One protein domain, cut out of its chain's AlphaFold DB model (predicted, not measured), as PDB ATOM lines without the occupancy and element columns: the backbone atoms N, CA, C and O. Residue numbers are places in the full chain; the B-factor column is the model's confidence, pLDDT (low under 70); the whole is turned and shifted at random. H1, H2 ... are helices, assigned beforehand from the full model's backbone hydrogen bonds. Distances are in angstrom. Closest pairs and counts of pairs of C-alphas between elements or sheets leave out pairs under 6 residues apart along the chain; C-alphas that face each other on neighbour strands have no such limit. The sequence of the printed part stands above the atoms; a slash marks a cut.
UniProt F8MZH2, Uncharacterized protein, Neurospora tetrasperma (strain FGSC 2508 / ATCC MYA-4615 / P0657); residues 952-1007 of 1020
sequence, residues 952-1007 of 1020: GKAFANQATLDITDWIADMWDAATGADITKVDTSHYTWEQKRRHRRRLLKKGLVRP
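AT A GLANCE: This is residues 952 to 1007 of the 1020 residues of an uncharacterized protein of Neurospora tetrasperma (strain FGSC 2508 / ATCC MYA-4615 / P0657) (UniProt F8MZH2). A long straight helix, H1, crosses a shorter helix, H2, nearly at a right angle, and a long loop, residues 976 to 988, swings round from the end of H1 to the start of H2. The first part of H1, residues 952 to 960, sticks out beyond this crossing. The 56 printed residues hold two named helices, H1 then H2, and no named strand; the class is all helix. The whole is only just compact, close to loose, with a radius of gyration of the C-alphas of 11.8 A, and spans 35 by 23 by 22 A.

HOW THE PARTS SIT: H1, residues 952 to 975, touches H2, residues 989 to 1001, with residues 965 to 969 alone, and H2 touches it with residues 994 to 998 alone. Their closest C-alphas, those of Asp 965 and Arg 998, are 6.3 A apart. Their lines are about perpendicular, at 82 degrees. In H1 and H2 every O i to N i+4 pair is within hydrogen-bond range.

IN THESE COORDINATES: H1 measures 33.5 A from C-alpha 952 at (129.902, 145.684, 107.625) to C-alpha 975. H2 measures 18.3 A and ends at C-alpha 1001, at (131.523, 166.402, 99.085).

THE WHOLE: The two C-alphas farthest apart, those of Gly 952 and Lys 981, are 35.5 A apart. The link from H1 to H2 is long, with 13 residues. The printed part has no cut, and no printed residue is under 70 in pLDDT.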
ATOM      1  N   GLY A 952     128.550 145.503 108.141       92.81
ATOM      2  CA  GLY A 952     129.902 145.684 107.625       92.81
ATOM      3  C   GLY A 952     129.950 145.671 106.101       92.81
ATOM      4  O   GLY A 952     130.747 146.413 105.551       92.81
ATOM      5  N   LYS A 953     129.047 144.972 105.397       88.69
ATOM      6  CA  LYS A 953     128.864 145.095 103.937       88.69
ATOM      7  C   LYS A 953     128.421 146.514 103.571       88.69
ATOM      8  O   LYS A 953     128.983 147.119 102.664       88.69
ATOM      9  N   ALA A 954     127.481 147.093 104.322       90.69
ATOM     10  CA  ALA A 954     127.071 148.487 104.138       90.69
ATOM     11  C   ALA A 954     128.211 149.477 104.461       90.69
ATOM     12  O   ALA A 954     128.453 150.403 103.687       90.69
ATOM     13  N   PHE A 955     128.954 149.254 105.551       93.56
ATOM     14  CA  PHE A 955     130.106 150.079 105.928       93.56
ATOM     15  C   PHE A 955     131.280 149.951 104.945       93.56
ATOM     16  O   PHE A 955     131.876 150.959 104.592       93.56
ATOM     17  N   ALA A 956     131.588 148.752 104.449       91.94
ATOM     18  CA  ALA A 956     132.633 148.503 103.459       91.94
ATOM     19  C   ALA A 956     132.255 149.087 102.092       91.94
ATOM     20  O   ALA A 956     133.097 149.696 101.435       91.94
ATOM     21  N   ASN A 957     130.982 149.001 101.695       90.00
ATOM     22  CA  ASN A 957     130.476 149.704 100.517       90.00
ATOM     23  C   ASN A 957     130.585 151.226 100.690       90.00
ATOM     24  O   ASN A 957     130.952 151.916  99.749       90.00
ATOM     25  N   GLN A 958     130.334 151.779 101.880       93.25
ATOM     26  CA  GLN A 958     130.567 153.204 102.120       93.25
ATOM     27  C   GLN A 958     132.068 153.551 102.087       93.25
ATOM     28  O   GLN A 958     132.472 154.449 101.353       93.25
ATOM     29  N   ALA A 959     132.906 152.802 102.805       94.75
ATOM     30  CA  ALA A 959     134.341 153.039 102.913       94.75
ATOM     31  C   ALA A 959     135.072 152.885 101.572       94.75
ATOM     32  O   ALA A 959     135.932 153.697 101.261       94.75
ATOM     33  N   THR A 960     134.714 151.912 100.730       94.06
ATOM     34  CA  THR A 960     135.278 151.781  99.370       94.06
ATOM     35  C   THR A 960     134.857 152.935  98.461       94.06
ATOM     36  O   THR A 960     135.661 153.400  97.653       94.06
ATOM     37  N   LEU A 961     133.639 153.466  98.609       92.94
ATOM     38  CA  LEU A 961     133.204 154.674  97.901       92.94
ATOM     39  C   LEU A 961     133.905 155.939  98.423       92.94
ATOM     40  O   LEU A 961     134.202 156.832  97.633       92.94
ATOM     41  N   ASP A 962     134.216 156.011  99.716       94.69
ATOM     42  CA  ASP A 962     134.977 157.113 100.309       94.69
ATOM     43  C   ASP A 962     136.472 157.047  99.940       94.69
ATOM     44  O   ASP A 962     137.044 158.071  99.570       94.69
ATOM     45  N   ILE A 963     137.077 155.854  99.920       95.69
ATOM     46  CA  ILE A 963     138.457 155.604  99.465       95.69
ATOM     47  C   ILE A 963     138.599 155.877  97.963       95.69
ATOM     48  O   ILE A 963     139.544 156.546  97.559       95.69
ATOM     49  N   THR A 964     137.672 155.410  97.120       95.00
ATOM     50  CA  THR A 964     137.738 155.685  95.669       95.00
ATOM     51  C   THR A 964     137.480 157.153  95.341       95.00
ATOM     52  O   THR A 964     138.117 157.681  94.431       95.00
ATOM     53  N   ASP A 965     136.616 157.841  96.098       94.44
ATOM     54  CA  ASP A 965     136.477 159.293  95.982       94.44
ATOM     55  C   ASP A 965     137.777 160.014  96.440       94.44
ATOM     56  O   ASP A 965     138.192 160.965  95.780       94.44
ATOM     57  N   TRP A 966     138.466 159.539  97.495       95.69
ATOM     58  CA  TRP A 966     139.741 160.101  97.991       95.69
ATOM     59  C   TRP A 966     140.930 159.866  97.047       95.69
ATOM     60  O   TRP A 966     141.681 160.800  96.781       95.69
ATOM     61  N   ILE A 967     141.086 158.660  96.488       96.12
ATOM     62  CA  ILE A 967     142.127 158.351  95.491       96.12
ATOM     63  C   ILE A 967     141.948 159.237  94.253       96.12
ATOM     64  O   ILE A 967     142.921 159.792  93.748       96.12
ATOM     65  N   ALA A 968     140.708 159.422  93.791       94.69
ATOM     66  CA  ALA A 968     140.423 160.309  92.668       94.69
ATOM     67  C   ALA A 968     140.685 161.789  93.012       94.69
ATOM     68  O   ALA A 968     141.184 162.529  92.173       94.69
ATOM     69  N   ASP A 969     140.414 162.227  94.245       94.88
ATOM     70  CA  ASP A 969     140.757 163.580  94.699       94.88
ATOM     71  C   ASP A 969     142.279 163.793  94.839       94.88
ATOM     72  O   ASP A 969     142.765 164.886  94.549       94.88
ATOM     73  N   MET A 970     143.036 162.759  95.222       96.62
ATOM     74  CA  MET A 970     144.504 162.762  95.229       96.62
ATOM     75  C   MET A 970     145.081 162.777  93.805       96.62
ATOM     76  O   MET A 970     146.070 163.465  93.559       96.62
ATOM     77  N   TRP A 971     144.450 162.079  92.857       96.56
ATOM     78  CA  TRP A 971     144.832 162.089  91.441       96.56
ATOM     79  C   TRP A 971     144.555 163.440  90.767       96.56
ATOM     80  O   TRP A 971     145.438 163.985  90.104       96.56
ATOM     81  N   ASP A 972     143.370 164.022  90.985       95.12
ATOM     82  CA  ASP A 972     143.039 165.385  90.547       95.12
ATOM     83  C   ASP A 972     144.082 166.391  91.089       95.12
ATOM     84  O   ASP A 972     144.588 167.237  90.352       95.12
ATOM     85  N   ALA A 973     144.470 166.265  92.367       95.44
ATOM     86  CA  ALA A 973     145.481 167.122  92.986       95.44
ATOM     87  C   ALA A 973     146.896 166.912  92.410       95.44
ATOM     88  O   ALA A 973     147.597 167.892  92.161       95.44
ATOM     89  N   ALA A 974     147.312 165.665  92.167       97.38
ATOM     90  CA  ALA A 974     148.628 165.337  91.612       97.38
ATOM     91  C   ALA A 974     148.782 165.759  90.139       97.38
ATOM     92  O   ALA A 974     149.866 166.154  89.717       97.38
ATOM     93  N   THR A 975     147.696 165.709  89.365       96.44
ATOM     94  CA  THR A 975     147.659 166.157  87.960       96.44
ATOM     95  C   THR A 975     147.414 167.662  87.804       96.44
ATOM     96  O   THR A 975     147.521 168.185  86.696       96.44
ATOM     97  N   GLY A 976     147.069 168.370  88.886       96.12
ATOM     98  CA  GLY A 976     146.621 169.767  88.832       96.12
ATOM     99  C   GLY A 976     145.261 169.953  88.144       96.12
ATOM    100  O   GLY A 976     144.893 171.079  87.802       96.12
ATOM    101  N   ALA A 977     144.514 168.867  87.923       94.50
ATOM    102  CA  ALA A 977     143.224 168.887  87.254       94.50
ATOM    103  C   ALA A 977     142.138 169.440  88.189       94.50
ATOM    104  O   ALA A 977     141.698 168.798  89.143       94.50
ATOM    105  N   ASP A 978     141.664 170.647  87.890       94.56
ATOM    106  CA  ASP A 978     140.502 171.228  88.555       94.56
ATOM    107  C   ASP A 978     139.253 170.384  88.255       94.56
ATOM    108  O   ASP A 978     138.764 170.363  87.125       94.56
ATOM    109  N   ILE A 979     138.714 169.723  89.284       94.50
ATOM    110  CA  ILE A 979     137.524 168.863  89.194       94.50
ATOM    111  C   ILE A 979     136.303 169.564  88.568       94.50
ATOM    112  O   ILE A 979     135.428 168.887  88.040       94.50
ATOM    113  N   THR A 980     136.225 170.900  88.589       94.75
ATOM    114  CA  THR A 980     135.135 171.648  87.933       94.75
ATOM    115  C   THR A 980     135.283 171.757  86.413       94.75
ATOM    116  O   THR A 980     134.309 172.084  85.737       94.75
ATOM    117  N   LYS A 981     136.480 171.484  85.874       94.56
ATOM    118  CA  LYS A 981     136.845 171.646  84.456       94.56
ATOM    119  C   LYS A 981     137.038 170.325  83.708       94.56
ATOM    120  O   LYS A 981     137.211 170.348  82.493       94.56
ATOM    121  N   VAL A 982     137.035 169.187  84.406       94.75
ATOM    122  CA  VAL A 982     137.161 167.869  83.766       94.75
ATOM    123  C   VAL A 982     135.890 167.575  82.975       94.75
ATOM    124  O   VAL A 982     134.799 167.561  83.546       94.75
ATOM    125  N   ASP A 983     136.021 167.334  81.669       94.94
ATOM    126  CA  ASP A 983     134.861 167.023  80.839       94.94
ATOM    127  C   ASP A 983     134.222 165.691  81.270       94.94
ATOM    128  O   ASP A 983     134.888 164.679  81.493       94.94
ATOM    129  N   THR A 984     132.896 165.709  81.401       96.00
ATOM    130  CA  THR A 984     132.080 164.556  81.788       96.00
ATOM    131  C   THR A 984     131.260 164.001  80.622       96.00
ATOM    132  O   THR A 984     130.353 163.195  80.850       96.00
ATOM    133  N   SER A 985     131.535 164.426  79.385       95.81
ATOM    134  CA  SER A 985     131.006 163.838  78.148       95.81
ATOM    135  C   SER A 985     131.384 162.352  78.040       95.81
ATOM    136  O   SER A 985     130.503 161.496  78.047       95.81
ATOM    137  N   HIS A 986     132.684 162.049  78.093       95.44
ATOM    138  CA  HIS A 986     133.278 160.710  78.005       95.44
ATOM    139  C   HIS A 986     133.122 159.858  79.280       95.44
ATOM    140  O   HIS A 986     133.593 158.724  79.332       95.44
ATOM    141  N   TYR A 987     132.493 160.383  80.335       96.62
ATOM    142  CA  TYR A 987     132.334 159.659  81.597       96.62
ATOM    143  C   TYR A 987     131.181 158.656  81.540       96.62
ATOM    144  O   TYR A 987     130.021 159.037  81.354       96.62
ATOM    145  N   THR A 988     131.478 157.393  81.857       96.62
ATOM    146  CA  THR A 988     130.454 156.366  82.098       96.62
ATOM    147  C   THR A 988     129.477 156.817  83.190       96.62
ATOM    148  O   THR A 988     129.810 157.637  84.050       96.62
ATOM    149  N   TRP A 989     128.260 156.263  83.213       95.69
ATOM    150  CA  TRP A 989     127.250 156.616  84.226       95.69
ATOM    151  C   TRP A 989     127.787 156.503  85.666       95.69
ATOM    152  O   TRP A 989     127.503 157.361  86.509       95.69
ATOM    153  N   GLU A 990     128.627 155.497  85.921       92.31
ATOM    154  CA  GLU A 990     129.371 155.291  87.165       92.31
ATOM    155  C   GLU A 990     130.360 156.423  87.454       92.31
ATOM    156  O   GLU A 990     130.271 157.048  88.511       92.31
ATOM    157  N   GLN A 991     131.265 156.742  86.523       94.50
ATOM    158  CA  GLN A 991     132.224 157.845  86.671       94.50
ATOM    159  C   GLN A 991     131.492 159.177  86.894       94.50
ATOM    160  O   GLN A 991     131.814 159.923  87.819       94.50
ATOM    161  N   LYS A 992     130.412 159.427  86.146       96.00
ATOM    162  CA  LYS A 992     129.542 160.604  86.280       96.00
ATOM    163  C   LYS A 992     128.761 160.614  87.598       96.00
ATOM    164  O   LYS A 992     128.403 161.684  88.092       96.00
ATOM    165  N   ARG A 993     128.480 159.458  88.214       94.50
ATOM    166  CA  ARG A 993     127.908 159.345  89.572       94.50
ATOM    167  C   ARG A 993     128.969 159.605  90.644       94.50
ATOM    168  O   ARG A 993     128.702 160.397  91.543       94.50
ATOM    169  N   ARG A 994     130.163 159.010  90.523       94.00
ATOM    170  CA  ARG A 994     131.327 159.229  91.405       94.00
ATOM    171  C   ARG A 994     131.699 160.717  91.424       94.00
ATOM    172  O   ARG A 994     131.597 161.356  92.464       94.00
ATOM    173  N   HIS A 995     131.960 161.313  90.262       95.62
ATOM    174  CA  HIS A 995     132.259 162.741  90.090       95.62
ATOM    175  C   HIS A 995     131.185 163.664  90.702       95.62
ATOM    176  O   HIS A 995     131.524 164.563  91.467       95.62
ATOM    177  N   ARG A 996     129.884 163.399  90.486       95.06
ATOM    178  CA  ARG A 996     128.806 164.169  91.146       95.06
ATOM    179  C   ARG A 996     128.843 164.073  92.678       95.06
ATOM    180  O   ARG A 996     128.574 165.073  93.333       95.06
ATOM    181  N   ARG A 997     129.207 162.923  93.267       94.31
ATOM    182  CA  ARG A 997     129.428 162.823  94.726       94.31
ATOM    183  C   ARG A 997     130.661 163.602  95.175       94.31
ATOM    184  O   ARG A 997     130.571 164.275  96.192       94.31
ATOM    185  N   ARG A 998     131.771 163.559  94.427       95.00
ATOM    186  CA  ARG A 998     132.990 164.335  94.735       95.00
ATOM    187  C   ARG A 998     132.708 165.844  94.713       95.00
ATOM    188  O   ARG A 998     133.052 166.537  95.666       95.00
ATOM    189  N   LEU A 999     131.964 166.339  93.718       95.38
ATOM    190  CA  LEU A 999     131.500 167.735  93.662       95.38
ATOM    191  C   LEU A 999     130.559 168.123  94.819       95.38
ATOM    192  O   LEU A 999     130.638 169.250  95.306       95.38
ATOM    193  N   LEU A1000     129.689 167.212  95.277       94.00
ATOM    194  CA  LEU A1000     128.838 167.423  96.459       94.00
ATOM    195  C   LEU A1000     129.662 167.431  97.761       94.00
ATOM    196  O   LEU A1000     129.484 168.326  98.580       94.00
ATOM    197  N   LYS A1001     130.597 166.483  97.935       94.62
ATOM    198  CA  LYS A1001     131.523 166.402  99.085       94.62
ATOM    199  C   LYS A1001     132.403 167.650  99.205       94.62
ATOM    200  O   LYS A1001     132.577 168.166 100.301       94.62
ATOM    201  N   LYS A1002     132.904 168.161  98.075       94.31
ATOM    202  CA  LYS A1002     133.684 169.408  97.979       94.31
ATOM    203  C   LYS A1002     132.825 170.685  98.074       94.31
ATOM    204  O   LYS A1002     133.372 171.780  98.021       94.31
ATOM    205  N   GLY A1003     131.494 170.579  98.174       94.75
ATOM    206  CA  GLY A1003     130.571 171.723  98.251       94.75
ATOM    207  C   GLY A1003     130.440 172.560  96.968       94.75
ATOM    208  O   GLY A1003     129.722 173.559  96.963       94.75
ATOM    209  N   LEU A1004     131.103 172.151  95.880       93.75
ATOM    210  CA  LEU A1004     131.152 172.852  94.590       93.75
ATOM    211  C   LEU A1004     129.799 172.830  93.868       93.75
ATOM    212  O   LEU A1004     129.418 173.798  93.216       93.75
ATOM    213  N   VAL A1005     129.045 171.738  94.021       93.00
ATOM    214  CA  VAL A1005     127.654 171.639  93.567       93.00
ATOM    215  C   VAL A1005     126.737 171.715  94.779       93.00
ATOM    216  O   VAL A1005     126.795 170.865  95.666       93.00
ATOM    217  N   ARG A1006     125.832 172.701  94.804       87.12
ATOM    218  CA  ARG A1006     124.733 172.717  95.779       87.12
ATOM    219  C   ARG A1006     123.720 171.615  95.441       87.12
ATOM    220  O   ARG A1006     123.389 171.451  94.265       87.12
ATOM    221  N   PRO A1007     123.181 170.883  96.433       83.25
ATOM    222  CA  PRO A1007     122.158 169.875  96.181       83.25
ATOM    223  C   PRO A1007     120.906 170.530  95.582       83.25
ATOM    224  O   PRO A1007     120.279 171.393  96.195       83.25
TER     225      PRO A1007